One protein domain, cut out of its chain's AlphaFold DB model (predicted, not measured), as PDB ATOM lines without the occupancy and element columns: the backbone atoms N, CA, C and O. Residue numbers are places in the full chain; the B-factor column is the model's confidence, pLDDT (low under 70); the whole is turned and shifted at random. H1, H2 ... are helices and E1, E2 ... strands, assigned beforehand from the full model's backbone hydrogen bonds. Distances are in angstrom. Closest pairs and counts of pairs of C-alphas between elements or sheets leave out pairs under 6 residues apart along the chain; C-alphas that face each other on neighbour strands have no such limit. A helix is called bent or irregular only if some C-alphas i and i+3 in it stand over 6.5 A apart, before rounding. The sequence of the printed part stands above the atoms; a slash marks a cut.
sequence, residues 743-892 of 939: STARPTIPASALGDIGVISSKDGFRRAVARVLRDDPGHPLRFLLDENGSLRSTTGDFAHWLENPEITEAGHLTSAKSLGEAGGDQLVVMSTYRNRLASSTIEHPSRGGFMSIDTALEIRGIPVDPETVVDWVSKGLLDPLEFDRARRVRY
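What this domain is: This is residues 743 to 892 of the 939 residues of an uncharacterized protein of Nocardia pseudobrasiliensis (UniProt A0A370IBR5). What does one see first? A small, strongly twisted sheet of four strands, E1, E6, E4 and E5, and the hairpin of E2 and E3 form the core, a sandwich of two sheets partly face to face, with their strands crossed at 50 degrees. H1 and H5 pack on opposite faces of the larger sheet, H2 and H4 pack on the hairpin, and H3 and H6 lie farthest out. What is it made of? The printed part has 150 residues with six named helices and six named strands, in the order E1 H1 H2 H3 E2 E3 H4 E4 E5 H5 H6 E6; the class is mixed, helices and strands, and the sheet E1 E6 E4 E5 is mixed while E2 and E3 are antiparallel. How large is it? It is compact and rounded, with a radius of gyration of the C-alphas of 14.8 A and spans of 43 by 36 by 32 A.

Where its parts are: Where are the strands? The larger sheet has E1, residues 748 to 750, from C-alpha 748 at (232.024, 187.151, 149.953), E6, residues 888 to 891, ending with C-alpha 891 at (231.653, 192.074, 154.460), E4, residues 856 to 860, 13.0 A long, and E5, residues 863 to 865. E2, 809 to 815, is 17.3 A long and E3, 827 to 832, 16.0 A. Where are the helices? They are H1, 751 to 758, H2, 763 to 776, 19.9 A long, H3, 799 to 804, H4, 833 to 843, 15.0 A long, H5, 867 to 875, 12.5 A long, and H6, 881 to 886. H1 is irregular: C-alphas 753 and 756 are 8.9 A apart.

How they stand to each other: How do the strands pair? E1 and E6 are parallel, N 749 to O 889 at 2.8 A; E6 and E4 are antiparallel, N 859 to O 888 at 2.8 A; the hairpin E4 and E5 has N 865 to O 858 at 2.8 A. The hairpin E2 and E3 has N 814 to O 827 at 2.8 A. E5, H5, H6 and E6 form a split strand-helix-strand unit, two strands of one sheet that follow each other among the strands with helices between them in the chain and E4 between them in the sheet, and its crossover is right-handed. How do the helices stand? H1 touches H2, about perpendicular at 90 degrees, closest C-alphas Ile 757 and Ala 769 at 6.2 A. H3 touches H4 at a steep tilt of 43 degrees, opposite ways, closest C-alphas Trp 802 and Tyr 834 at 5.1 A. H6 only grazes the larger sheet, with residues 883 to 886. Are their backbones paired? In H2, H3, H5 and H6 every O i to N i+4 pair is within hydrogen-bond range; H4 has 6 of 7, and H1 0 of 4 but 3 of 5 O i to N i+3 pairs.

The domain as a whole: How far does it reach? The two C-alphas farthest apart are those of Gly 779 and Ser 847, 45.5 A, and the printed part has no cut. Which links are long, and where is confidence low? The links H2 to H3, E2 to E3 and H4 to E4 are long; residues 819 to 824 and 842 to 853 have pLDDT under 70, and the mean of the printed part is 87.8.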
ATOM      1  N   SER A 743     226.140 176.897 157.726       80.31
ATOM      2  CA  SER A 743     227.072 175.849 157.255       80.31
ATOM      3  C   SER A 743     227.691 176.047 155.865       80.31
ATOM      4  O   SER A 743     228.727 175.446 155.584       80.31
ATOM      5  N   THR A 744     227.102 176.858 154.978       78.56
ATOM      6  CA  THR A 744     227.524 176.921 153.565       78.56
ATOM      7  C   THR A 744     228.367 178.158 153.264       78.56
ATOM      8  O   THR A 744     227.964 179.297 153.500       78.56
ATOM      9  N   ALA A 745     229.553 177.944 152.689       83.50
ATOM     10  CA  ALA A 745     230.454 179.020 152.290       83.50
ATOM     11  C   ALA A 745     229.890 179.796 151.084       83.50
ATOM     12  O   ALA A 745     229.884 179.308 149.955       83.50
ATOM     13  N   ARG A 746     229.439 181.031 151.324       91.56
ATOM     14  CA  ARG A 746     228.923 181.942 150.292       91.56
ATOM     15  C   ARG A 746     230.033 182.836 149.721       91.56
ATOM     16  O   ARG A 746     230.883 183.297 150.494       91.56
ATOM     17  N   PRO A 747     230.017 183.161 148.410       92.81
ATOM     18  CA  PRO A 747     230.920 184.155 147.836       92.81
ATOM     19  C   PRO A 747     230.827 185.461 148.624       92.81
ATOM     20  O   PRO A 747     229.735 185.992 148.824       92.81
ATOM     21  N   THR A 748     231.966 185.954 149.108       93.56
ATOM     22  CA  THR A 748     232.024 187.151 149.953       93.56
ATOM     23  C   THR A 748     232.491 188.350 149.135       93.56
ATOM     24  O   THR A 748     233.506 188.269 148.448       93.56
ATOM     25  N   ILE A 749     231.763 189.463 149.223       94.44
ATOM     26  CA  ILE A 749     232.065 190.730 148.547       94.44
ATOM     27  C   ILE A 749     232.257 191.857 149.576       94.44
ATOM     28  O   ILE A 749     231.611 191.838 150.628       94.44
ATOM     29  N   PRO A 750     233.131 192.846 149.316       92.12
ATOM     30  CA  PRO A 750     233.229 194.028 150.164       92.12
ATOM     31  C   PRO A 750     231.984 194.907 149.988       92.12
ATOM     32  O   PRO A 750     231.436 194.987 148.890       92.12
ATOM     33  N   ALA A 751     231.568 195.624 151.035       91.94
ATOM     34  CA  ALA A 751     230.410 196.524 150.962       91.94
ATOM     35  C   ALA A 751     230.526 197.591 149.849       91.94
ATOM     36  O   ALA A 751     229.537 197.916 149.200       91.94
ATOM     37  N   SER A 752     231.738 198.057 149.529       91.75
ATOM     38  CA  SER A 752     231.986 198.978 148.408       91.75
ATOM     39  C   SER A 752     231.610 198.419 147.026       91.75
ATOM     40  O   SER A 752     231.376 199.198 146.104       91.75
ATOM     41  N   ALA A 753     231.495 197.094 146.864       94.75
ATOM     42  CA  ALA A 753     231.024 196.475 145.623       94.75
ATOM     43  C   ALA A 753     229.512 196.669 145.376       94.75
ATOM     44  O   ALA A 753     229.035 196.363 144.287       94.75
ATOM     45  N   LEU A 754     228.768 197.190 146.361       94.81
ATOM     46  CA  LEU A 754     227.350 197.557 146.241       94.81
ATOM     47  C   LEU A 754     227.143 198.995 145.726       94.81
ATOM     48  O   LEU A 754     226.010 199.476 145.670       94.81
ATOM     49  N   GLY A 755     228.227 199.709 145.400       94.69
ATOM     50  CA  GLY A 755     228.182 201.139 145.093       94.69
ATOM     51  C   GLY A 755     227.690 201.957 146.291       94.69
ATOM     52  O   GLY A 755     227.946 201.598 147.442       94.69
ATOM     53  N   ASP A 756     226.957 203.041 146.016       93.19
ATOM     54  CA  ASP A 756     226.444 203.979 147.025       93.19
ATOM     55  C   ASP A 756     225.757 203.278 148.211       93.19
ATOM     56  O   ASP A 756     226.002 203.630 149.363       93.19
ATOM     57  N   ILE A 757     224.919 202.262 147.957       96.06
ATOM     58  CA  ILE A 757     224.134 201.585 149.005       96.06
ATOM     59  C   ILE A 757     225.025 200.982 150.097       96.06
ATOM     60  O   ILE A 757     224.675 201.063 151.273       96.06
ATOM     61  N   GLY A 758     226.180 200.420 149.736       91.88
ATOM     62  CA  GLY A 758     227.084 199.785 150.697       91.88
ATOM     63  C   GLY A 758     227.964 200.751 151.493       91.88
ATOM     64  O   GLY A 758     228.649 200.309 152.414       91.88
ATOM     65  N   VAL A 759     227.963 202.046 151.155       90.81
ATOM     66  CA  VAL A 759     228.796 203.078 151.806       90.81
ATOM     67  C   VAL A 759     227.996 204.224 152.436       90.81
ATOM     68  O   VAL A 759     228.578 205.082 153.096       90.81
ATOM     69  N   ILE A 760     226.667 204.263 152.271       92.12
ATOM     70  CA  ILE A 760     225.827 205.287 152.906       92.12
ATOM     71  C   ILE A 760     225.730 205.057 154.420       92.12
ATOM     72  O   ILE A 760     225.160 204.071 154.882       92.12
ATOM     73  N   SER A 761     226.168 206.060 155.181       89.25
ATOM     74  CA  SER A 761     226.148 206.091 156.647       89.25
ATOM     75  C   SER A 761     224.983 206.888 157.255       89.25
ATOM     76  O   SER A 761     225.093 207.392 158.367       89.25
ATOM     77  N   SER A 762     223.880 207.090 156.525       93.50
ATOM     78  CA  SER A 762     222.686 207.774 157.053       93.50
ATOM     79  C   SER A 762     221.419 206.993 156.727       93.50
ATOM     80  O   SER A 762     221.211 206.592 155.582       93.50
ATOM     81  N   LYS A 763     220.541 206.806 157.723       94.38
ATOM     82  CA  LYS A 763     219.309 206.012 157.571       94.38
ATOM     83  C   LYS A 763     218.425 206.516 156.428       94.38
ATOM     84  O   LYS A 763     217.992 205.721 155.597       94.38
ATOM     85  N   ASP A 764     218.236 207.829 156.319       94.69
ATOM     86  CA  ASP A 764     217.421 208.435 155.257       94.69
ATOM     87  C   ASP A 764     218.090 208.376 153.882       94.69
ATOM     88  O   ASP A 764     217.416 208.254 152.859       94.69
ATOM     89  N   GLY A 765     219.422 208.473 153.822       96.12
ATOM     90  CA  GLY A 765     220.168 208.230 152.588       96.12
ATOM     91  C   GLY A 765     219.983 206.788 152.116       96.12
ATOM     92  O   GLY A 765     219.626 206.558 150.962       96.12
ATOM     93  N   PHE A 766     220.144 205.832 153.033       96.69
ATOM     94  CA  PHE A 766     220.057 204.400 152.766       96.69
ATOM     95  C   PHE A 766     218.643 204.002 152.326       96.69
ATOM     96  O   PHE A 766     218.480 203.443 151.244       96.69
ATOM     97  N   ARG A 767     217.600 204.404 153.073       96.75
ATOM     98  CA  ARG A 767     216.189 204.180 152.695       96.75
ATOM     99  C   ARG A 767     215.862 204.741 151.310       96.75
ATOM    100  O   ARG A 767     215.216 204.058 150.520       96.75
ATOM    101  N   ARG A 768     216.332 205.951 150.974       96.44
ATOM    102  CA  ARG A 768     216.118 206.550 149.639       96.44
ATOM    103  C   ARG A 768     216.900 205.848 148.528       96.44
ATOM    104  O   ARG A 768     216.428 205.821 147.395       96.44
ATOM    105  N   ALA A 769     218.074 205.291 148.820       96.81
ATOM    106  CA  ALA A 769     218.840 204.507 147.854       96.81
ATOM    107  C   ALA A 769     218.185 203.138 147.592       96.81
ATOM    108  O   ALA A 769     217.961 202.796 146.433       96.81
ATOM    109  N   VAL A 770     217.752 202.433 148.643       97.81
ATOM    110  CA  VAL A 770     216.952 201.197 148.559       97.81
ATOM    111  C   VAL A 770     215.660 201.434 147.765       97.81
ATOM    112  O   VAL A 770     215.437 200.789 146.746       97.81
ATOM    113  N   ALA A 771     214.847 202.426 148.146       96.88
ATOM    114  CA  ALA A 771     213.590 202.749 147.458       96.88
ATOM    115  C   ALA A 771     213.769 203.194 145.992       96.88
ATOM    116  O   ALA A 771     212.820 203.188 145.213       96.88
ATOM    117  N   ARG A 772     214.970 203.639 145.607       97.06
ATOM    118  CA  ARG A 772     215.321 203.968 144.220       97.06
ATOM    119  C   ARG A 772     215.617 202.696 143.429       97.06
ATOM    120  O   ARG A 772     214.897 202.444 142.473       97.06
ATOM    121  N   VAL A 773     216.525 201.836 143.902       97.06
ATOM    122  CA  VAL A 773     216.817 200.537 143.255       97.06
ATOM    123  C   VAL A 773     215.547 199.697 143.057       97.06
ATOM    124  O   VAL A 773     215.313 199.192 141.964       97.06
ATOM    125  N   LEU A 774     214.670 199.627 144.065       95.69
ATOM    126  CA  LEU A 774     213.410 198.874 143.978       95.69
ATOM    127  C   LEU A 774     212.379 199.457 142.999       95.69
ATOM    128  O   LEU A 774     211.511 198.723 142.524       95.69
ATOM    129  N   ARG A 775     212.423 200.768 142.730       94.75
ATOM    130  CA  ARG A 775     211.552 201.411 141.732       94.75
ATOM    131  C   ARG A 775     212.114 201.246 140.327       94.75
ATOM    132  O   ARG A 775     211.340 200.907 139.431       94.75
ATOM    133  N   ASP A 776     213.422 201.457 140.184       95.50
ATOM    134  CA  ASP A 776     214.163 201.430 138.922       95.50
ATOM    135  C   ASP A 776     214.238 200.009 138.322       95.50
ATOM    136  O   ASP A 776     214.259 199.875 137.100       95.50
ATOM    137  N   ASP A 777     214.194 198.954 139.153       94.69
ATOM    138  CA  ASP A 777     214.050 197.552 138.728       94.69
ATOM    139  C   ASP A 777     212.670 196.957 139.115       94.69
ATOM    140  O   ASP A 777     212.457 196.515 140.250       94.69
ATOM    141  N   PRO A 778     211.707 196.887 138.172       87.19
ATOM    142  CA  PRO A 778     210.434 196.189 138.365       87.19
ATOM    143  C   PRO A 778     210.533 194.680 138.615       87.19
ATOM    144  O   PRO A 778     209.581 194.115 139.148       87.19
ATOM    145  N   GLY A 779     211.646 194.040 138.247       87.50
ATOM    146  CA  GLY A 779     211.921 192.618 138.466       87.50
ATOM    147  C   GLY A 779     212.735 192.329 139.732       87.50
ATOM    148  O   GLY A 779     213.197 191.196 139.910       87.50
ATOM    149  N   HIS A 780     212.939 193.324 140.603       95.75
ATOM    150  CA  HIS A 780     213.726 193.153 141.818       95.75
ATOM    151  C   HIS A 780     212.994 192.251 142.832       95.75
ATOM    152  O   HIS A 780     211.850 192.546 143.189       95.75
ATOM    153  N   PRO A 781     213.628 191.197 143.386       92.94
ATOM    154  CA  PRO A 781     212.955 190.243 144.274       92.94
ATOM    155  C   PRO A 781     212.432 190.889 145.566       92.94
ATOM    156  O   PRO A 781     211.426 190.451 146.107       92.94
ATOM    157  N   LEU A 782     213.065 191.974 146.026       96.31
ATOM    158  CA  LEU A 782     212.646 192.744 147.208       96.31
ATOM    159  C   LEU A 782     211.610 193.854 146.923       96.31
ATOM    160  O   LEU A 782     211.389 194.723 147.763       96.31
ATOM    161  N   ARG A 783     210.969 193.873 145.746       94.44
ATOM    162  CA  ARG A 783     209.998 194.926 145.384       94.44
ATOM    163  C   ARG A 783     208.753 194.952 146.285       94.44
ATOM    164  O   ARG A 783     208.114 195.995 146.391       94.44
ATOM    165  N   PHE A 784     208.460 193.862 147.001       93.94
ATOM    166  CA  PHE A 784     207.382 193.788 148.001       93.94
ATOM    167  C   PHE A 784     207.552 194.763 149.185       93.94
ATOM    168  O   PHE A 784     206.569 195.083 149.851       93.94
ATOM    169  N   LEU A 785     208.765 195.283 149.421       96.25
ATOM    170  CA  LEU A 785     209.038 196.315 150.430       96.25
ATOM    171  C   LEU A 785     208.425 197.685 150.086       96.25
ATOM    172  O   LEU A 785     208.376 198.569 150.946       96.25
ATOM    173  N   LEU A 786     207.977 197.877 148.840       95.25
ATOM    174  CA  LEU A 786     207.276 199.083 148.413       95.25
ATOM    175  C   LEU A 786     205.760 198.994 148.673       95.25
ATOM    176  O   LEU A 786     205.158 197.916 148.678       95.25
ATOM    177  N   ASP A 787     205.155 200.158 148.887       93.00
ATOM    178  CA  ASP A 787     203.714 200.391 148.874       93.00
ATOM    179  C   ASP A 787     203.203 200.689 147.446       93.00
ATOM    180  O   ASP A 787     203.962 200.712 146.472       93.00
ATOM    181  N   GLU A 788     201.900 200.948 147.315       88.81
ATOM    182  CA  GLU A 788     201.260 201.293 146.035       88.81
ATOM    183  C   GLU A 788     201.793 202.598 145.412       88.81
ATOM    184  O   GLU A 788     201.720 202.783 144.197       88.81
ATOM    185  N   ASN A 789     202.381 203.486 146.223       91.12
ATOM    186  CA  ASN A 789     202.992 204.742 145.788       91.12
ATOM    187  C   ASN A 789     204.465 204.570 145.365       91.12
ATOM    188  O   ASN A 789     205.125 205.546 144.998       91.12
ATOM    189  N   GLY A 790     205.017 203.354 145.449       89.50
ATOM    190  CA  GLY A 790     206.436 203.082 145.220       89.50
ATOM    191  C   GLY A 790     207.360 203.610 146.327       89.50
ATOM    192  O   GLY A 790     208.563 203.749 146.105       89.50
ATOM    193  N   SER A 791     206.819 203.928 147.501       95.25
ATOM    194  CA  SER A 791     207.569 204.296 148.707       95.25
ATOM    195  C   SER A 791     207.807 203.062 149.576       95.25
ATOM    196  O   SER A 791     207.046 202.107 149.509       95.25
ATOM    197  N   LEU A 792     208.851 203.049 150.411       95.81
ATOM    198  CA  LEU A 792     208.993 201.978 151.409       95.81
ATOM    199  C   LEU A 792     207.808 202.017 152.380       95.81
ATOM    200  O   LEU A 792     207.438 203.103 152.835       95.81
ATOM    201  N   ARG A 793     207.259 200.842 152.713       95.19
ATOM    202  CA  ARG A 793     206.104 200.694 153.615       95.19
ATOM    203  C   ARG A 793     206.285 201.464 154.930       95.19
ATOM    204  O   ARG A 793     207.391 201.564 155.471       95.19
ATOM    205  N   SER A 794     205.177 202.016 155.428       90.62
ATOM    206  CA  SER A 794     205.137 202.790 156.672       90.62
ATOM    207  C   SER A 794     205.526 201.930 157.872       90.62
ATOM    208  O   SER A 794     205.016 200.828 158.030       90.62
ATOM    209  N   THR A 795     206.369 202.460 158.758       91.25
ATOM    210  CA  THR A 795     206.785 201.800 160.008       91.25
ATOM    211  C   THR A 795     205.758 201.954 161.140       91.25
ATOM    212  O   THR A 795     206.036 201.604 162.284       91.25
ATOM    213  N   THR A 796     204.573 202.497 160.853       90.19
ATOM    214  CA  THR A 796     203.456 202.618 161.803       90.19
ATOM    215  C   THR A 796     202.891 201.248 162.161       90.19
ATOM    216  O   THR A 796     202.425 200.533 161.280       90.19
ATOM    217  N   GLY A 797     202.890 200.911 163.446       89.69
ATOM    218  CA  GLY A 797     202.350 199.665 163.982       89.69
ATOM    219  C   GLY A 797     202.764 199.475 165.437       89.69
ATOM    220  O   GLY A 797     203.456 200.327 166.000       89.69
ATOM    221  N   ASP A 798     202.349 198.360 166.027       91.75
ATOM    222  CA  ASP A 798     202.895 197.855 167.283       91.75
ATOM    223  C   ASP A 798     203.818 196.644 167.041       91.75
ATOM    224  O   ASP A 798     204.066 196.225 165.906       91.75
ATOM    225  N   PHE A 799     204.351 196.079 168.124       89.56
ATOM    226  CA  PHE A 799     205.312 194.981 168.057       89.56
ATOM    227  C   PHE A 799     204.719 193.676 167.497       89.56
ATOM    228  O   PHE A 799     205.444 192.913 166.857       89.56
ATOM    229  N   ALA A 800     203.419 193.427 167.695       88.88
ATOM    230  CA  ALA A 800     202.733 192.266 167.131       88.88
ATOM    231  C   ALA A 800     202.506 192.458 165.625       88.88
ATOM    232  O   ALA A 800     202.848 191.585 164.830       88.88
ATOM    233  N   HIS A 801     202.059 193.649 165.219       91.06
ATOM    234  CA  HIS A 801     201.915 194.010 163.813       91.06
ATOM    235  C   HIS A 801     203.236 193.861 163.037       91.06
ATOM    236  O   HIS A 801     203.249 193.282 161.951       91.06
ATOM    237  N   TRP A 802     204.364 194.317 163.593       93.56
ATOM    238  CA  TRP A 802     205.672 194.175 162.937       93.56
ATOM    239  C   TRP A 802     206.189 192.729 162.882       93.56
ATOM    240  O   TRP A 802     206.928 192.401 161.955       93.56
ATOM    241  N   LEU A 803     205.823 191.871 163.844       90.56
ATOM    242  CA  LEU A 803     206.143 190.434 163.817       90.56
ATOM    243  C   LEU A 803     205.386 189.711 162.693       90.56
ATOM    244  O   LEU A 803     205.917 188.813 162.039       90.56
ATOM    245  N   GLU A 804     204.133 190.097 162.464       86.38
ATOM    246  CA  GLU A 804     203.295 189.494 161.428       86.38
ATOM    247  C   GLU A 804     203.641 189.988 160.014       86.38
ATOM    248  O   GLU A 804     203.504 189.211 159.067       86.38
ATOM    249  N   ASN A 805     204.150 191.221 159.886       91.19
ATOM    250  CA  ASN A 805     204.402 191.920 158.617       91.19
ATOM    251  C   ASN A 805     205.899 192.300 158.451       91.19
ATOM    252  O   ASN A 805     206.252 193.487 158.499       91.19
ATOM    253  N   PRO A 806     206.823 191.328 158.275       95.38
ATOM    254  CA  PRO A 806     208.267 191.584 158.231       95.38
ATOM    255  C   PRO A 806     208.743 192.345 156.981       95.38
ATOM    256  O   PRO A 806     209.909 192.740 156.912       95.38
ATOM    257  N   GLU A 807     207.882 192.590 155.987       94.88
ATOM    258  CA  GLU A 807     208.160 193.528 154.894       94.88
ATOM    259  C   GLU A 807     208.189 195.001 155.345       94.88
ATOM    260  O   GLU A 807     208.728 195.861 154.638       94.88
ATOM    261  N   ILE A 808     207.641 195.311 156.524       96.38
ATOM    262  CA  ILE A 808     207.758 196.630 157.143       96.38
ATOM    263  C   ILE A 808     209.178 196.760 157.699       96.38
ATOM    264  O   ILE A 808     209.512 196.228 158.759       96.38
ATOM    265  N   THR A 809     210.037 197.467 156.970       97.12
ATOM    266  CA  THR A 809     211.489 197.499 157.202       97.12
ATOM    267  C   THR A 809     212.002 198.841 157.704       97.12
ATOM    268  O   THR A 809     211.500 199.905 157.336       97.12
ATOM    269  N   GLU A 810     213.087 198.793 158.474       96.62
ATOM    270  CA  GLU A 810     213.889 199.932 158.920       96.62
ATOM    271  C   GLU A 810     215.336 199.822 158.398       96.62
ATOM    272  O   GLU A 810     215.766 198.792 157.877       96.62
ATOM    273  N   ALA A 811     216.096 200.917 158.504       96.44
ATOM    274  CA  ALA A 811     217.543 200.891 158.288       96.44
ATOM    275  C   ALA A 811     218.223 200.479 159.605       96.44
ATOM    276  O   ALA A 811     218.362 201.304 160.522       96.44
ATOM    277  N   GLY A 812     218.585 199.199 159.698       93.00
ATOM    278  CA  GLY A 812     219.261 198.612 160.854       93.00
ATOM    279  C   GLY A 812     220.755 198.931 160.855       93.00
ATOM    280  O   GLY A 812     221.387 198.967 159.798       93.00
ATOM    281  N   HIS A 813     221.324 199.174 162.038       89.50
ATOM    282  CA  HIS A 813     222.766 199.385 162.195       89.50
ATOM    283  C   HIS A 813     223.483 198.037 162.315       89.50
ATOM    284  O   HIS A 813     223.457 197.422 163.375       89.50
ATOM    285  N   LEU A 814     224.176 197.604 161.266       86.00
ATOM    286  CA  LEU A 814     225.065 196.441 161.322       86.00
ATOM    287  C   LEU A 814     226.306 196.724 162.192       86.00
ATOM    288  O   LEU A 814     226.783 195.861 162.923       86.00
ATOM    289  N   THR A 815     226.790 197.967 162.174       81.44
ATOM    290  CA  THR A 815     227.692 198.533 163.187       81.44
ATOM    291  C   THR A 815     227.467 200.044 163.247       81.44
ATOM    292  O   THR A 815     227.369 200.683 162.201       81.44
ATOM    293  N   SER A 816     227.390 200.638 164.444       79.25
ATOM    294  CA  SER A 816     227.269 202.099 164.570       79.25
ATOM    295  C   SER A 816     228.630 202.802 164.553       79.25
ATOM    296  O   SER A 816     229.605 202.293 165.107       79.25
ATOM    297  N   ALA A 817     228.674 204.024 164.017       77.69
ATOM    298  CA  ALA A 817     229.818 204.934 164.085       77.69
ATOM    299  C   ALA A 817     230.325 205.134 165.525       77.69
ATOM    300  O   ALA A 817     231.530 205.141 165.779       77.69
ATOM    301  N   LYS A 818     229.403 205.173 166.504       73.06
ATOM    302  CA  LYS A 818     229.719 205.235 167.947       73.06
ATOM    303  C   LYS A 818     230.649 204.107 168.416       73.06
ATOM    304  O   LYS A 818     231.331 204.263 169.423       73.06
ATOM    305  N   SER A 819     230.663 202.980 167.706       68.44
ATOM    306  CA  SER A 819     231.419 201.772 168.040       68.44
ATOM    307  C   SER A 819     232.692 201.581 167.207       68.44
ATOM    308  O   SER A 819     233.465 200.669 167.495       68.44
ATOM    309  N   LEU A 820     232.915 202.403 166.175       63.69
ATOM    310  CA  LEU A 820     234.094 202.344 165.297       63.69
ATOM    311  C   LEU A 820     235.108 203.470 165.565       63.69
ATOM    312  O   LEU A 820     236.221 203.421 165.044       63.69
ATOM    313  N   GLY A 821     234.744 204.463 166.381       67.19
ATOM    314  CA  GLY A 821     235.533 205.680 166.574       67.19
ATOM    315  C   GLY A 821     235.417 206.641 165.386       67.19
ATOM    316  O   GLY A 821     234.664 206.401 164.445       67.19
ATOM    317  N   GLU A 822     236.177 207.738 165.417       59.56
ATOM    318  CA  GLU A 822     236.046 208.864 164.466       59.56
ATOM    319  C   GLU A 822     236.241 208.492 162.981       59.56
ATOM    320  O   GLU A 822     235.832 209.246 162.102       59.56
ATOM    321  N   ALA A 823     236.849 207.339 162.685       58.25
ATOM    322  CA  ALA A 823     237.173 206.902 161.326       58.25
ATOM    323  C   ALA A 823     236.098 206.023 160.650       58.25
ATOM    324  O   ALA A 823     236.235 205.718 159.464       58.25
ATOM    325  N   GLY A 824     235.054 205.583 161.365       66.94
ATOM    326  CA  GLY A 824     234.029 204.679 160.828       66.94
ATOM    327  C   GLY A 824     232.629 205.291 160.815       66.94
ATOM    328  O   GLY A 824     232.104 205.654 161.861       66.94
ATOM    329  N   GLY A 825     231.997 205.360 159.640       81.25
ATOM    330  CA  GLY A 825     230.574 205.696 159.520       81.25
ATOM    331  C   GLY A 825     229.654 204.539 159.929       81.25
ATOM    332  O   GLY A 825     230.092 203.389 159.998       81.25
ATOM    333  N   ASP A 826     228.370 204.833 160.168       86.44
ATOM    334  CA  ASP A 826     227.353 203.798 160.389       86.44
ATOM    335  C   ASP A 826     227.297 202.837 159.190       86.44
ATOM    336  O   ASP A 826     227.254 203.257 158.033       86.44
ATOM    337  N   GLN A 827     227.271 201.538 159.473       90.06
ATOM    338  CA  GLN A 827     227.147 200.476 158.479       90.06
ATOM    339  C   GLN A 827     225.700 199.989 158.502       90.06
ATOM    340  O   GLN A 827     225.227 199.504 159.531       90.06
ATOM    341  N   LEU A 828     224.977 200.183 157.398       93.88
ATOM    342  CA  LEU A 828     223.524 200.023 157.339       93.88
ATOM    343  C   LEU A 828     223.095 198.830 156.479       93.88
ATOM    344  O   LEU A 828     223.699 198.545 155.443       93.88
ATOM    345  N   VAL A 829     222.017 198.175 156.916       96.50
ATOM    346  CA  VAL A 829     221.333 197.074 156.222       96.50
ATOM    347  C   VAL A 829     219.818 197.282 156.238       96.50
ATOM    348  O   VAL A 829     219.281 197.987 157.097       96.50
ATOM    349  N   VAL A 830     219.111 196.646 155.303       97.56
ATOM    350  CA  VAL A 830     217.655 196.478 155.401       97.56
ATOM    351  C   VAL A 830     217.368 195.423 156.469       97.56
ATOM    352  O   VAL A 830     217.898 194.319 156.394       97.56
ATOM    353  N   MET A 831     216.541 195.763 157.453       97.00
ATOM    354  CA  MET A 831     216.159 194.887 158.565       97.00
ATOM    355  C   MET A 831     214.656 195.041 158.822       97.00
ATOM    356  O   MET A 831     214.118 196.138 158.638       97.00
ATOM    357  N   SER A 832     213.953 193.978 159.224       97.25
ATOM    358  CA  SER A 832     212.539 194.098 159.602       97.25
ATOM    359  C   SER A 832     212.396 195.014 160.823       97.25
ATOM    360  O   SER A 832     213.284 195.086 161.679       97.25
ATOM    361  N   THR A 833     211.287 195.750 160.916       96.38
ATOM    362  CA  THR A 833     211.058 196.680 162.038       96.38
ATOM    363  C   THR A 833     211.030 195.919 163.360       96.38
ATOM    364  O   THR A 833     211.627 196.363 164.335       96.38
ATOM    365  N   TYR A 834     210.449 194.716 163.373       95.38
ATOM    366  CA  TYR A 834     210.491 193.802 164.513       95.38
ATOM    367  C   TYR A 834     211.930 193.522 164.984       95.38
ATOM    368  O   TYR A 834     212.266 193.825 166.132       95.38
ATOM    369  N   ARG A 835     212.802 193.025 164.090       94.00
ATOM    370  CA  ARG A 835     214.207 192.706 164.408       94.00
ATOM    371  C   ARG A 835     214.984 193.953 164.835       94.00
ATOM    372  O   ARG A 835     215.674 193.916 165.848       94.00
ATOM    373  N   ASN A 836     214.815 195.085 164.144       93.44
ATOM    374  CA  ASN A 836     215.519 196.325 164.487       93.44
ATOM    375  C   ASN A 836     215.097 196.882 165.857       93.44
ATOM    376  O   ASN A 836     215.935 197.403 166.593       93.44
ATOM    377  N   ARG A 837     213.820 196.754 166.239       92.06
ATOM    378  CA  ARG A 837     213.317 197.191 167.553       92.06
ATOM    379  C   ARG A 837     213.726 196.238 168.676       92.06
ATOM    380  O   ARG A 837     214.112 196.716 169.740       92.06
ATOM    381  N   LEU A 838     213.733 194.929 168.416       89.62
ATOM    382  CA  LEU A 838     214.260 193.910 169.330       89.62
ATOM    383  C   LEU A 838     215.773 194.072 169.564       89.62
ATOM    384  O   LEU A 838     216.240 194.007 170.698       89.62
ATOM    385  N   ALA A 839     216.542 194.361 168.513       84.94
ATOM    386  CA  ALA A 839     217.955 194.698 168.639       84.94
ATOM    387  C   ALA A 839     218.125 195.985 169.464       84.94
ATOM    388  O   ALA A 839     218.843 195.995 170.462       84.94
ATOM    389  N   SER A 840     217.407 197.055 169.112       81.75
ATOM    390  CA  SER A 840     217.529 198.362 169.776       81.75
ATOM    391  C   SER A 840     217.247 198.291 171.287       81.75
ATOM    392  O   SER A 840     217.996 198.882 172.061       81.75
ATOM    393  N   SER A 841     216.254 197.512 171.739       77.19
ATOM    394  CA  SER A 841     215.951 197.353 173.175       77.19
ATOM    395  C   SER A 841     217.055 196.643 173.974       77.19
ATOM    396  O   SER A 841     217.189 196.889 175.172       77.19
ATOM    397  N   THR A 842     217.881 195.813 173.328       67.38
ATOM    398  CA  THR A 842     219.046 195.157 173.959       67.38
ATOM    399  C   THR A 842     220.334 195.986 173.876       67.38
ATOM    400  O   THR A 842     221.260 195.765 174.657       67.38
ATOM    401  N   ILE A 843     220.398 196.959 172.960       64.44
ATOM    402  CA  ILE A 843     221.595 197.758 172.650       64.44
ATOM    403  C   ILE A 843     221.574 199.133 173.336       64.44
ATOM    404  O   ILE A 843     222.602 199.599 173.828       64.44
ATOM    405  N   GLU A 844     220.425 199.809 173.368       55.44
ATOM    406  CA  GLU A 844     220.314 201.222 173.761       55.44
ATOM    407  C   GLU A 844     220.170 201.430 175.283       55.44
ATOM    408  O   GLU A 844     219.463 202.326 175.746       55.44
ATOM    409  N   HIS A 845     220.871 200.628 176.095       55.62
ATOM    410  CA  HIS A 845     220.871 200.813 177.546       55.62
ATOM    411  C   HIS A 845     221.565 202.150 177.913       55.62
ATOM    412  O   HIS A 845     222.746 202.317 177.591       55.62
ATOM    413  N   PRO A 846     220.913 203.099 178.623       50.22
ATOM    414  CA  PRO A 846     221.366 204.503 178.693       50.22
ATOM    415  C   PRO A 846     222.764 204.771 179.277       50.22
ATOM    416  O   PRO A 846     223.284 205.877 179.152       50.22
ATOM    417  N   SER A 847     223.363 203.788 179.952       53.22
ATOM    418  CA  SER A 847     224.614 203.907 180.715       53.22
ATOM    419  C   SER A 847     225.778 203.068 180.172       53.22
ATOM    420  O   SER A 847     226.909 203.219 180.633       53.22
ATOM    421  N   ARG A 848     225.524 202.177 179.207       56.34
ATOM    422  CA  ARG A 848     226.531 201.342 178.542       56.34
ATOM    423  C   ARG A 848     226.101 201.180 177.094       56.34
ATOM    424  O   ARG A 848     225.200 200.395 176.824       56.34
ATOM    425  N   GLY A 849     226.732 201.925 176.186       54.91
ATOM    426  CA  GLY A 849     226.436 201.822 174.760       54.91
ATOM    427  C   GLY A 849     226.648 200.389 174.281       54.91
ATOM    428  O   GLY A 849     227.787 199.922 174.244       54.91
ATOM    429  N   GLY A 850     225.557 199.695 173.964       54.47
ATOM    430  CA  GLY A 850     225.607 198.345 173.435       54.47
ATOM    431  C   GLY A 850     226.316 198.315 172.085       54.47
ATOM    432  O   GLY A 850     226.292 199.278 171.315       54.47
ATOM    433  N   PHE A 851     226.954 197.188 171.799       56.06
ATOM    434  CA  PHE A 851     227.663 196.960 170.551       56.06
ATOM    435  C   PHE A 851     226.966 195.848 169.781       56.06
ATOM    436  O   PHE A 851     227.025 194.689 170.186       56.06
ATOM    437  N   MET A 852     226.339 196.198 168.658       59.75
ATOM    438  CA  MET A 852     225.975 195.210 167.650       59.75
ATOM    439  C   MET A 852     227.103 195.127 166.627       59.75
ATOM    440  O   MET A 852     227.485 196.125 166.018       59.75
ATOM    441  N   SER A 853     227.639 193.918 166.487       60.34
ATOM    442  CA  SER A 853     228.585 193.525 165.447       60.34
ATOM    443  C   SER A 853     228.140 192.189 164.881       60.34
ATOM    444  O   SER A 853     228.803 191.162 165.035       60.34
ATOM    445  N   ILE A 854     227.005 192.231 164.196       71.19
ATOM    446  CA  ILE A 854     226.790 191.320 163.080       71.19
ATOM    447  C   ILE A 854     227.838 191.759 162.046       71.19
ATOM    448  O   ILE A 854     227.832 192.910 161.638       71.19
ATOM    449  N   ASP A 855     228.811 190.925 161.681       75.88
ATOM    450  CA  ASP A 855     229.913 191.354 160.799       75.88
ATOM    451  C   ASP A 855     229.610 191.136 159.304       75.88
ATOM    452  O   ASP A 855     230.388 191.547 158.431       75.88
ATOM    453  N   THR A 856     228.465 190.512 159.003       84.56
ATOM    454  CA  THR A 856     228.055 190.150 157.643       84.56
ATOM    455  C   THR A 856     226.571 190.353 157.371       84.56
ATOM    456  O   THR A 856     225.739 189.882 158.139       84.56
ATOM    457  N   ALA A 857     226.256 190.934 156.215       94.62
ATOM    458  CA  ALA A 857     224.910 190.951 155.640       94.62
ATOM    459  C   ALA A 857     224.803 189.960 154.467       94.62
ATOM    460  O   ALA A 857     225.820 189.447 153.985       94.62
ATOM    461  N   LEU A 858     223.591 189.733 153.966       96.56
ATOM    462  CA  LEU A 858     223.358 189.082 152.677       96.56
ATOM    463  C   LEU A 858     223.016 190.135 151.621       96.56
ATOM    464  O   LEU A 858     222.120 190.947 151.821       96.56
ATOM    465  N   GLU A 859     223.718 190.130 150.493       96.94
ATOM    466  CA  GLU A 859     223.340 190.922 149.328       96.94
ATOM    467  C   GLU A 859     222.337 190.155 148.476       96.94
ATOM    468  O   GLU A 859     222.614 189.054 148.004       96.94
ATOM    469  N   ILE A 860     221.198 190.796 148.234       97.31
ATOM    470  CA  ILE A 860     220.179 190.360 147.287       97.31
ATOM    471  C   ILE A 860     220.106 191.439 146.201       97.31
ATOM    472  O   ILE A 860     219.566 192.521 146.426       97.31
ATOM    473  N   ARG A 861     220.714 191.151 145.042       95.88
ATOM    474  CA  ARG A 861     220.775 192.011 143.840       95.88
ATOM    475  C   ARG A 861     221.164 193.478 144.110       95.88
ATOM    476  O   ARG A 861     220.545 194.416 143.621       95.88
ATOM    477  N   GLY A 862     222.236 193.673 144.872       96.50
ATOM    478  CA  GLY A 862     222.796 194.983 145.226       96.50
ATOM    479  C   GLY A 862     222.272 195.594 146.531       96.50
ATOM    480  O   GLY A 862     222.851 196.569 147.005       96.50
ATOM    481  N   ILE A 863     221.236 195.021 147.153       98.06
ATOM    482  CA  ILE A 863     220.698 195.495 148.438       98.06
ATOM    483  C   ILE A 863     221.228 194.612 149.580       98.06
ATOM    484  O   ILE A 863     221.011 193.400 149.541       98.06
ATOM    485  N   PRO A 864     221.906 195.175 150.601       97.62
ATOM    486  CA  PRO A 864     222.359 194.428 151.764       97.62
ATOM    487  C   PRO A 864     221.234 194.308 152.799       97.62
ATOM    488  O   PRO A 864     220.629 195.303 153.213       97.62
ATOM    489  N   VAL A 865     220.977 193.079 153.227       97.62
ATOM    490  CA  VAL A 865     219.886 192.700 154.125       97.62
ATOM    491  C   VAL A 865     220.444 191.951 155.331       97.62
ATOM    492  O   VAL A 865     221.372 191.144 155.213       97.62
ATOM    493  N   ASP A 866     219.869 192.227 156.493       96.25
ATOM    494  CA  ASP A 866     220.061 191.453 157.713       96.25
ATOM    495  C   ASP A 866     219.727 189.956 157.496       96.25
ATOM    496  O   ASP A 866     218.649 189.646 156.984       96.25
ATOM    497  N   PRO A 867     220.613 189.011 157.869       95.00
ATOM    498  CA  PRO A 867     220.377 187.590 157.639       95.00
ATOM    499  C   PRO A 867     219.096 187.035 158.272       95.00
ATOM    500  O   PRO A 867     218.419 186.245 157.620       95.00
ATOM    501  N   GLU A 868     218.734 187.445 159.493       94.56
ATOM    502  CA  GLU A 868     217.510 186.955 160.151       94.56
ATOM    503  C   GLU A 868     216.253 187.481 159.453       94.56
ATOM    504  O   GLU A 868     215.319 186.728 159.208       94.56
ATOM    505  N   THR A 869     216.268 188.740 159.019       96.31
ATOM    506  CA  THR A 869     215.215 189.333 158.183       96.31
ATOM    507  C   THR A 869     215.024 188.565 156.864       96.31
ATOM    508  O   THR A 869     213.897 188.428 156.390       96.31
ATOM    509  N   VAL A 870     216.093 188.012 156.276       95.62
ATOM    510  CA  VAL A 870     215.981 187.136 155.096       95.62
ATOM    511  C   VAL A 870     215.298 185.807 155.442       95.62
ATOM    512  O   VAL A 870     214.462 185.351 154.663       95.62
ATOM    513  N   VAL A 871     215.587 185.215 156.607       94.25
ATOM    514  CA  VAL A 871     214.871 184.026 157.116       94.25
ATOM    515  C   VAL A 871     213.390 184.349 157.358       94.25
ATOM    516  O   VAL A 871     212.520 183.610 156.898       94.25
ATOM    517  N   ASP A 872     213.082 185.486 157.989       93.12
ATOM    518  CA  ASP A 872     211.710 185.958 158.220       93.12
ATOM    519  C   ASP A 872     210.945 186.110 156.885       93.12
ATOM    520  O   ASP A 872     209.802 185.670 156.756       93.12
ATOM    521  N   TRP A 873     211.569 186.667 155.840       95.12
ATOM    522  CA  TRP A 873     210.938 186.778 154.519       95.12
ATOM    523  C   TRP A 873     210.778 185.447 153.796       95.12
ATOM    524  O   TRP A 873     209.748 185.252 153.149       95.12
ATOM    525  N   VAL A 874     211.757 184.542 153.874       90.56
ATOM    526  CA  VAL A 874     211.611 183.206 153.285       90.56
ATOM    527  C   VAL A 874     210.499 182.449 154.004       90.56
ATOM    528  O   VAL A 874     209.593 181.987 153.326       90.56
ATOM    529  N   SER A 875     210.484 182.412 155.339       85.56
ATOM    530  CA  SER A 875     209.467 181.706 156.142       85.56
ATOM    531  C   SER A 875     208.040 182.240 155.964       85.56
ATOM    532  O   SER A 875     207.080 181.490 156.116       85.56
ATOM    533  N   LYS A 876     207.871 183.517 155.594       84.19
ATOM    534  CA  LYS A 876     206.571 184.086 155.190       84.19
ATOM    535  C   LYS A 876     206.257 183.915 153.699       84.19
ATOM    536  O   LYS A 876     205.174 184.318 153.278       84.19
ATOM    537  N   GLY A 877     207.177 183.385 152.889       82.38
ATOM    538  CA  GLY A 877     207.071 183.242 151.429       82.38
ATOM    539  C   GLY A 877     207.224 184.554 150.642       82.38
ATOM    540  O   GLY A 877     206.769 184.658 149.506       82.38
ATOM    541  N   LEU A 878     207.760 185.616 151.245       87.31
ATOM    542  CA  LEU A 878     207.971 186.917 150.593       87.31
ATOM    543  C   LEU A 878     209.181 186.907 149.642       87.31
ATOM    544  O   LEU A 878     209.144 187.585 148.615       87.31
ATOM    545  N   LEU A 879     210.212 186.115 149.952       91.69
ATOM    546  CA  LEU A 879     211.418 185.939 149.139       91.69
ATOM    547  C   LEU A 879     211.518 184.502 148.599       91.69
ATOM    548  O   LEU A 879     211.286 183.549 149.338       91.69
ATOM    549  N   ASP A 880     211.914 184.344 147.331       84.81
ATOM    550  CA  ASP A 880     212.202 183.025 146.749       84.81
ATOM    551  C   ASP A 880     213.508 182.439 147.341       84.81
ATOM    552  O   ASP A 880     214.545 183.117 147.299       84.81
ATOM    553  N   PRO A 881     213.512 181.188 147.844       84.75
ATOM    554  CA  PRO A 881     214.717 180.517 148.340       84.75
ATOM    555  C   PRO A 881     215.893 180.496 147.351       84.75
ATOM    556  O   PRO A 881     217.042 180.562 147.774       84.75
ATOM    557  N   LEU A 882     215.647 180.490 146.037       85.62
ATOM    558  CA  LEU A 882     216.700 180.553 145.020       85.62
ATOM    559  C   LEU A 882     217.416 181.910 144.990       85.62
ATOM    560  O   LEU A 882     218.595 181.977 144.637       85.62
ATOM    561  N   GLU A 883     216.740 183.000 145.361       92.25
ATOM    562  CA  GLU A 883     217.385 184.308 145.528       92.25
ATOM    563  C   GLU A 883     218.165 184.369 146.852       92.25
ATOM    564  O   GLU A 883     219.230 184.985 146.885       92.25
ATOM    565  N   PHE A 884     217.731 183.649 147.900       92.00
ATOM    566  CA  PHE A 884     218.580 183.389 149.070       92.00
ATOM    567  C   PHE A 884     219.817 182.563 148.694       92.00
ATOM    568  O   PHE A 884     220.921 182.946 149.061       92.00
ATOM    569  N   ASP A 885     219.706 181.476 147.933       88.56
ATOM    570  CA  ASP A 885     220.862 180.658 147.526       88.56
ATOM    571  C   ASP A 885     221.872 181.450 146.686       88.56
ATOM    572  O   ASP A 885     223.082 181.327 146.881       88.56
ATOM    573  N   ARG A 886     221.389 182.350 145.823       93.69
ATOM    574  CA  ARG A 886     222.224 183.282 145.046       93.69
ATOM    575  C   ARG A 886     222.838 184.413 145.876       93.69
ATOM    576  O   ARG A 886     223.793 185.032 145.406       93.69
ATOM    577  N   ALA A 887     222.318 184.696 147.073       95.69
ATOM    578  CA  ALA A 887     222.751 185.831 147.880       95.69
ATOM    579  C   ALA A 887     224.234 185.735 148.273       95.69
ATOM    580  O   ALA A 887     224.706 184.725 148.815       95.69
ATOM    581  N   ARG A 888     224.983 186.812 148.032       96.19
ATOM    582  CA  ARG A 888     226.410 186.889 148.376       96.19
ATOM    583  C   ARG A 888     226.577 187.449 149.781       96.19
ATOM    584  O   ARG A 888     225.766 188.242 150.248       96.19
ATOM    585  N   ARG A 889     227.644 187.060 150.474       95.06
ATOM    586  CA  ARG A 889     227.923 187.577 151.817       95.06
ATOM    587  C   ARG A 889     228.593 188.942 151.700       95.06
ATOM    588  O   ARG A 889     229.654 189.055 151.092       95.06
ATOM    589  N   VAL A 890     227.999 189.983 152.269       93.88
ATOM    590  CA  VAL A 890     228.599 191.323 152.303       93.88
ATOM    591  C   VAL A 890     229.461 191.431 153.542       93.88
ATOM    592  O   VAL A 890     228.968 191.237 154.654       93.88
ATOM    593  N   ARG A 891     230.736 191.775 153.361       89.62
ATOM    594  CA  ARG A 891     231.653 192.074 154.460       89.62
ATOM    595  C   ARG A 891     231.937 193.570 154.497       89.62
ATOM    596  O   ARG A 891     232.483 194.133 153.548       89.62
ATOM    597  N   TYR A 892     231.580 194.208 155.607       82.19
ATOM    598  CA  TYR A 892     231.781 195.647 155.806       82.19
ATOM    599  C   TYR A 892     233.159 196.001 156.395       82.19
ATOM    600  O   TYR A 892     233.527 197.174 156.451       82.19
TER     601      TYR A 892